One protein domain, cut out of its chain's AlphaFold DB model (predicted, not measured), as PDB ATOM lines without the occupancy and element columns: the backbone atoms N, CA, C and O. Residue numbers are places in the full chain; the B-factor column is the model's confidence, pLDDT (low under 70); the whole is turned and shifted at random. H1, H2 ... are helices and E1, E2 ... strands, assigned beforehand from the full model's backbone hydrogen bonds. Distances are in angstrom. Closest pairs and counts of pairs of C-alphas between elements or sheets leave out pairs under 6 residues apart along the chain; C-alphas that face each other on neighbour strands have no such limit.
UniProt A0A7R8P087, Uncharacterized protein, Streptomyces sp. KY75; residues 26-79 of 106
ATOM      1  N   LEU A  26     295.953 107.613 204.255       76.56
ATOM      2  CA  LEU A  26     294.676 107.990 204.869       76.56
ATOM      3  C   LEU A  26     293.697 106.811 204.935       76.56
ATOM      4  O   LEU A  26     293.118 106.540 205.979       76.56
ATOM      5  N   GLN A  27     293.628 106.007 203.879       79.81
ATOM      6  CA  GLN A  27     292.788 104.813 203.794       79.81
ATOM      7  C   GLN A  27     293.130 103.704 204.798       79.81
ATOM      8  O   GLN A  27     292.319 102.810 205.031       79.81
ATOM      9  N   ARG A  28     294.336 103.733 205.382       84.50
ATOM     10  CA  ARG A  28     294.766 102.777 206.418       84.50
ATOM     11  C   ARG A  28     294.497 103.284 207.831       84.50
ATOM     12  O   ARG A  28     294.785 102.573 208.792       84.50
ATOM     13  N   GLN A  29     294.001 104.511 207.971       86.31
ATOM     14  CA  GLN A  29     293.701 105.092 209.268       86.31
ATOM     15  C   GLN A  29     292.412 104.492 209.827       86.31
ATOM     16  O   GLN A  29     291.428 104.391 209.088       86.31
ATOM     17  N   PRO A  30     292.394 104.100 211.111       86.38
ATOM     18  CA  PRO A  30     291.175 103.619 211.736       86.38
ATOM     19  C   PRO A  30     290.136 104.744 211.779       86.38
ATOM     20  O   PRO A  30     290.470 105.896 212.050       86.38
ATOM     21  N   LEU A  31     288.882 104.387 211.522       89.25
ATOM     22  CA  LEU A  31     287.726 105.245 211.746       89.25
ATOM     23  C   LEU A  31     286.876 104.638 212.852       89.25
ATOM     24  O   LEU A  31     286.773 103.415 212.971       89.25
ATOM     25  N   GLU A  32     286.240 105.505 213.625       86.81
ATOM     26  CA  GLU A  32     285.203 105.112 214.568       86.81
ATOM     27  C   GLU A  32     283.866 105.724 214.150       86.81
ATOM     28  O   GLU A  32     283.857 106.762 213.505       86.81
ATOM     29  N   PRO A  33     282.719 105.107 214.465       85.75
ATOM     30  CA  PRO A  33     282.567 103.727 214.927       85.75
ATOM     31  C   PRO A  33     282.989 102.714 213.847       85.75
ATOM     32  O   PRO A  33     283.144 103.073 212.686       85.75
ATOM     33  N   ALA A  34     283.132 101.430 214.195       86.44
ATOM     34  CA  ALA A  34     283.653 100.384 213.294       86.44
ATOM     35  C   ALA A  34     282.891 100.211 211.957       86.44
ATOM     36  O   ALA A  34     283.405  99.592 211.029       86.44
ATOM     37  N   ALA A  35     281.668 100.737 211.854       86.94
ATOM     38  CA  ALA A  35     280.895 100.772 210.612       86.94
ATOM     39  C   ALA A  35     281.373 101.845 209.610       86.94
ATOM     40  O   ALA A  35     281.000 101.806 208.432       86.94
ATOM     41  N   ALA A  36     282.165 102.817 210.067       90.94
ATOM     42  CA  ALA A  36     282.766 103.845 209.237       90.94
ATOM     43  C   ALA A  36     283.893 103.265 208.373       90.94
ATOM     44  O   ALA A  36     284.638 102.378 208.792       90.94
ATOM     45  N   ARG A  37     284.032 103.775 207.149       90.81
ATOM     46  CA  ARG A  37     285.055 103.313 206.204       90.81
ATOM     47  C   ARG A  37     285.533 104.425 205.285       90.81
ATOM     48  O   ARG A  37     284.769 105.323 204.941       90.81
ATOM     49  N   TRP A  38     286.768 104.298 204.821       90.12
ATOM     50  CA  TRP A  38     287.276 105.075 203.698       90.12
ATOM     51  C   TRP A  38     286.757 104.492 202.381       90.12
ATOM     52  O   TRP A  38     286.615 103.278 202.233       90.12
ATOM     53  N   THR A  39     286.428 105.343 201.419       88.38
ATOM     54  CA  THR A  39     286.021 104.941 200.067       88.38
ATOM     55  C   THR A  39     286.672 105.867 199.053       88.38
ATOM     56  O   THR A  39     286.627 107.083 199.215       88.38
ATOM     57  N   GLU A  40     287.272 105.293 198.013       87.25
ATOM     58  CA  GLU A  40     287.854 106.065 196.915       87.25
ATOM     59  C   GLU A  40     286.762 106.848 196.170       87.25
ATOM     60  O   GLU A  40     285.717 106.315 195.794       87.25
ATOM     61  N   SER A  41     287.004 108.137 195.955       82.75
ATOM     62  CA  SER A  41     286.122 109.052 195.245       82.75
ATOM     63  C   SER A  41     286.957 110.115 194.533       82.75
ATOM     64  O   SER A  41     287.671 110.886 195.168       82.75
ATOM     65  N   ASN A  42     286.874 110.158 193.200       74.56
ATOM     66  CA  ASN A  42     287.513 111.176 192.352       74.56
ATOM     67  C   ASN A  42     289.015 111.408 192.624       74.56
ATOM     68  O   ASN A  42     289.489 112.540 192.564       74.56
ATOM     69  N   GLY A  43     289.767 110.340 192.912       71.94
ATOM     70  CA  GLY A  43     291.206 110.432 193.181       71.94
ATOM     71  C   GLY A  43     291.568 110.829 194.613       71.94
ATOM     72  O   GLY A  43     292.726 111.151 194.855       71.94
ATOM     73  N   SER A  44     290.609 110.797 195.546       76.56
ATOM     74  CA  SER A  44     290.874 110.891 196.984       76.56
ATOM     75  C   SER A  44     290.040 109.892 197.802       76.56
ATOM     76  O   SER A  44     289.190 109.198 197.245       76.56
ATOM     77  N   HIS A  45     290.253 109.809 199.116       84.31
ATOM     78  CA  HIS A  45     289.466 108.986 200.033       84.31
ATOM     79  C   HIS A  45     288.443 109.808 200.823       84.31
ATOM     80  O   HIS A  45     288.770 110.748 201.544       84.31
ATOM     81  N   LEU A  46     287.181 109.392 200.737       87.06
ATOM     82  CA  LEU A  46     286.063 109.932 201.501       87.06
ATOM     83  C   LEU A  46     285.769 109.031 202.706       87.06
ATOM     84  O   LEU A  46     285.569 107.826 202.541       87.06
ATOM     85  N   ALA A  47     285.703 109.606 203.908       89.94
ATOM     86  CA  ALA A  47     285.188 108.908 205.082       89.94
ATOM     87  C   ALA A  47     283.658 108.816 204.987       89.94
ATOM     88  O   ALA A  47     282.979 109.827 204.806       89.94
ATOM     89  N   LEU A  48     283.108 107.613 205.126       92.06
ATOM     90  CA  LEU A  48     281.673 107.353 205.052       92.06
ATOM     91  C   LEU A  48     281.198 106.584 206.283       92.06
ATOM     92  O   LEU A  48     281.721 105.513 206.588       92.06
ATOM     93  N   LEU A  49     280.143 107.093 206.916       92.31
ATOM     94  CA  LEU A  49     279.405 106.436 207.992       92.31
ATOM     95  C   LEU A  49     277.972 106.146 207.513       92.31
ATOM     96  O   LEU A  49     277.244 107.090 207.192       92.31
ATOM     97  N   PRO A  50     277.540 104.872 207.419       91.88
ATOM     98  CA  PRO A  50     276.178 104.545 207.008       91.88
ATOM     99  C   PRO A  50     275.144 105.135 207.970       91.88
ATOM    100  O   PRO A  50     275.174 104.868 209.168       91.88
ATOM    101  N   TYR A  51     274.186 105.896 207.446       85.44
ATOM    102  CA  TYR A  51     273.155 106.529 208.274       85.44
ATOM    103  C   TYR A  51     272.307 105.511 209.057       85.44
ATOM    104  O   TYR A  51     271.945 105.755 210.209       85.44
ATOM    105  N   ASP A  52     272.034 104.344 208.463       88.00
ATOM    106  CA  ASP A  52     271.281 103.264 209.109       88.00
ATOM    107  C   ASP A  52     271.951 102.729 210.388       88.00
ATOM    108  O   ASP A  52     271.254 102.359 211.335       88.00
ATOM    109  N   GLU A  53     273.285 102.760 210.447       87.94
ATOM    110  CA  GLU A  53     274.083 102.305 211.597       87.94
ATOM    111  C   GLU A  53     274.040 103.283 212.776       87.94
ATOM    112  O   GLU A  53     274.282 102.899 213.920       87.94
ATOM    113  N   VAL A  54     273.714 104.547 212.499       89.62
ATOM    114  CA  VAL A  54     273.716 105.640 213.477       89.62
ATOM    115  C   VAL A  54     272.310 105.948 213.964       89.62
ATOM    116  O   VAL A  54     272.093 106.124 215.159       89.62
ATOM    117  N   ARG A  55     271.321 105.986 213.064       87.31
ATOM    118  CA  ARG A  55     269.951 106.417 213.401       87.31
ATOM    119  C   ARG A  55     269.251 105.528 214.431       87.31
ATOM    120  O   ARG A  55     268.248 105.930 215.005       87.31
ATOM    121  N   THR A  56     269.720 104.292 214.591       87.94
ATOM    122  CA  THR A  56     269.177 103.311 215.539       87.94
ATOM    123  C   THR A  56     269.914 103.325 216.878       87.94
ATOM    124  O   THR A  56     269.504 102.632 217.810       87.94
ATOM    125  N   ARG A  57     270.996 104.108 216.994       89.38
ATOM    126  CA  ARG A  57     271.806 104.198 218.207       89.38
ATOM    127  C   ARG A  57     271.136 105.103 219.242       89.38
ATOM    128  O   ARG A  57     270.496 106.082 218.865       89.38
ATOM    129  N   PRO A  58     271.319 104.813 220.543       87.31
ATOM    130  CA  PRO A  58     270.751 105.626 221.618       87.31
ATOM    131  C   PRO A  58     271.218 107.087 221.599       87.31
ATOM    132  O   PRO A  58     270.457 107.970 221.977       87.31
ATOM    133  N   ASP A  59     272.450 107.333 221.145       90.44
ATOM    134  CA  ASP A  59     273.044 108.666 221.040       90.44
ATOM    135  C   ASP A  59     273.666 108.863 219.650       90.44
ATOM    136  O   ASP A  59     274.879 108.799 219.445       90.44
ATOM    137  N   ALA A  60     272.795 109.053 218.660       89.06
ATOM    138  CA  ALA A  60     273.191 109.270 217.271       89.06
ATOM    139  C   ALA A  60     274.146 110.468 217.108       89.06
ATOM    140  O   ALA A  60     275.054 110.430 216.278       89.06
ATOM    141  N   SER A  61     273.960 111.526 217.901       89.69
ATOM    142  CA  SER A  61     274.804 112.719 217.850       89.69
ATOM    143  C   SER A  61     276.229 112.422 218.309       89.69
ATOM    144  O   SER A  61     277.173 112.814 217.623       89.69
ATOM    145  N   ALA A  62     276.400 111.690 219.413       89.00
ATOM    146  CA  ALA A  62     277.726 111.289 219.874       89.00
ATOM    147  C   ALA A  62     278.450 110.396 218.855       89.00
ATOM    148  O   ALA A  62     279.645 110.577 218.635       89.00
ATOM    149  N   GLU A  63     277.747 109.477 218.192       92.12
ATOM    150  CA  GLU A  63     278.341 108.603 217.166       92.12
ATOM    151  C   GLU A  63     278.839 109.390 215.942       92.12
ATOM    152  O   GLU A  63     279.945 109.153 215.453       92.12
ATOM    153  N   ILE A  64     278.068 110.380 215.479       91.12
ATOM    154  CA  ILE A  64     278.480 111.269 214.377       91.12
ATOM    155  C   ILE A  64     279.706 112.095 214.773       91.12
ATOM    156  O   ILE A  64     280.613 112.297 213.959       91.12
ATOM    157  N   LEU A  65     279.745 112.577 216.017       91.25
ATOM    158  CA  LEU A  65     280.881 113.340 216.524       91.25
ATOM    159  C   LEU A  65     282.138 112.474 216.626       91.25
ATOM    160  O   LEU A  65     283.177 112.897 216.128       91.25
ATOM    161  N   ARG A  66     282.049 111.250 217.166       90.12
ATOM    162  CA  ARG A  66     283.176 110.296 217.193       90.12
ATOM    163  C   ARG A  66     283.723 110.020 215.797       90.12
ATOM    164  O   ARG A  66     284.933 110.002 215.595       90.12
ATOM    165  N   PHE A  67     282.831 109.862 214.823       93.19
ATOM    166  CA  PHE A  67     283.225 109.699 213.431       93.19
ATOM    167  C   PHE A  67     283.982 110.889 212.875       93.19
ATOM    168  O   PHE A  67     285.071 110.718 212.322       93.19
ATOM    169  N   SER A  68     283.439 112.081 213.077       88.62
ATOM    170  CA  SER A  68     284.059 113.313 212.601       88.62
ATOM    171  C   SER A  68     285.431 113.527 213.249       88.62
ATOM    172  O   SER A  68     286.383 113.887 212.560       88.62
ATOM    173  N   ASP A  69     285.545 113.232 214.545       90.25
ATOM    174  CA  ASP A  69     286.788 113.331 215.312       90.25
ATOM    175  C   ASP A  69     287.842 112.324 214.824       90.25
ATOM    176  O   ASP A  69     288.976 112.703 214.538       90.25
ATOM    177  N   SER A  70     287.462 111.058 214.604       89.69
ATOM    178  CA  SER A  70     288.384 110.032 214.092       89.69
ATOM    179  C   SER A  70     288.910 110.352 212.684       89.69
ATOM    180  O   SER A  70     290.108 110.217 212.422       89.69
ATOM    181  N   ALA A  71     288.047 110.848 211.791       89.94
ATOM    182  CA  ALA A  71     288.435 111.252 210.442       89.94
ATOM    183  C   ALA A  71     289.350 112.487 210.461       89.94
ATOM    184  O   ALA A  71     290.347 112.536 209.734       89.94
ATOM    185  N   TYR A  72     289.044 113.468 211.316       85.94
ATOM    186  CA  TYR A  72     289.876 114.654 211.491       85.94
ATOM    187  C   TYR A  72     291.250 114.295 212.063       85.94
ATOM    188  O   TYR A  72     292.264 114.703 211.499       85.94
ATOM    189  N   ALA A  73     291.307 113.489 213.125       87.06
ATOM    190  CA  ALA A  73     292.554 113.054 213.749       87.06
ATOM    191  C   ALA A  73     293.451 112.281 212.768       87.06
ATOM    192  O   ALA A  73     294.663 112.505 212.718       87.06
ATOM    193  N   ALA A  74     292.855 111.415 211.943       87.88
ATOM    194  CA  ALA A  74     293.546 110.708 210.871       87.88
ATOM    195  C   ALA A  74     294.198 111.675 209.866       87.88
ATOM    196  O   ALA A  74     295.389 111.543 209.567       87.88
ATOM    197  N   GLY A  75     293.442 112.666 209.383       84.25
ATOM    198  CA  GLY A  75     293.940 113.682 208.454       84.25
ATOM    199  C   GLY A  75     295.006 114.586 209.076       84.25
ATOM    200  O   GLY A  75     296.071 114.771 208.492       84.25
ATOM    201  N   ALA A  76     294.759 115.089 210.286       85.38
ATOM    202  CA  ALA A  76     295.674 115.956 211.026       85.38
ATOM    203  C   ALA A  76     297.025 115.272 211.278       85.38
ATOM    204  O   ALA A  76     298.073 115.864 211.020       85.38
ATOM    205  N   ARG A  77     297.016 113.997 211.694       83.75
ATOM    206  CA  ARG A  77     298.241 113.216 211.911       83.75
ATOM    207  C   ARG A  77     299.064 113.072 210.637       83.75
ATOM    208  O   ARG A  77     300.281 113.226 210.670       83.75
ATOM    209  N   LEU A  78     298.408 112.765 209.524       84.50
ATOM    210  CA  LEU A  78     299.076 112.577 208.240       84.50
ATOM    211  C   LEU A  78     299.547 113.898 207.614       84.50
ATOM    212  O   LEU A  78     300.552 113.914 206.909       84.50
ATOM    213  N   ALA A  79     298.870 115.004 207.917       81.75
ATOM    214  CA  ALA A  79     299.279 116.351 207.529       81.75
ATOM    215  C   ALA A  79     300.344 116.964 208.463       81.75
ATOM    216  O   ALA A  79     300.804 118.079 208.209       81.75
TER     217      ALA A  79
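AT A GLANCE: This is residues 26 to 79 of the 106 residues of an uncharacterized protein of Streptomyces sp. KY75 (UniProt A0A7R8P087). One long helix, H2, runs back along the length of a small two-stranded hairpin, E1 and E2, and the short helix H1 that follows it, with H1 at the corner where the chain turns into H2. H2 passes over the hairpin with few close approaches, mostly to E2, and an unnamed stretch, residues 26 to 36, leads into E1. The printed part has 54 residues, with named elements in the order E1, E2, H1, H2; the sheet E1 - E2 is antiparallel and the class is mixed, helices and strands. The whole is compact, with a radius of gyration of the C-alphas of 11.3 A, yet elongated, spanning 33 by 21 by 14 A.

IN THESE COORDINATES: The printed part begins at Leu 26, with C-alpha at (294.676, 107.990, 204.869). E1 is residues 37 to 41, 12.4 A long, from C-alpha 37 at (285.055, 103.313, 206.204). E2 is residues 44 to 48, 12.7 A. H1 is residues 51 to 55, 6.0 A. H2 is residues 60 to 78, 27.6 A, ending with C-alpha 78 at (299.076, 112.577, 208.240).

HOW THE PARTS SIT: E1 and E2 form an antiparallel hairpin, their directions at 140 degrees; N 39 and O 46 are 2.9 A apart and N 46 and O 39 2.8 A, within hydrogen-bond range. The closest C-alphas of E2 and H2 are those of Ala 47 and Ala 71, 6.7 A apart. E1 is apart from H1 and from H2. H1 and H2 only just touch, and only at the corner, with 3 pairs of C-alphas within 8 A; the closest are Val 54 and Ala 60, 5.3 A, and H2 touches H1 with residues 60 to 64 alone. In H1 and H2 every O i to N i+4 pair is within hydrogen-bond range.

THE WHOLE: The C-alphas farthest apart, of Gly 43 and Pro 58, are 35.4 A apart. The printed part has no cut, and its three links are tight. The mean pLDDT of the printed part is 87.0, and no printed residue is under 70.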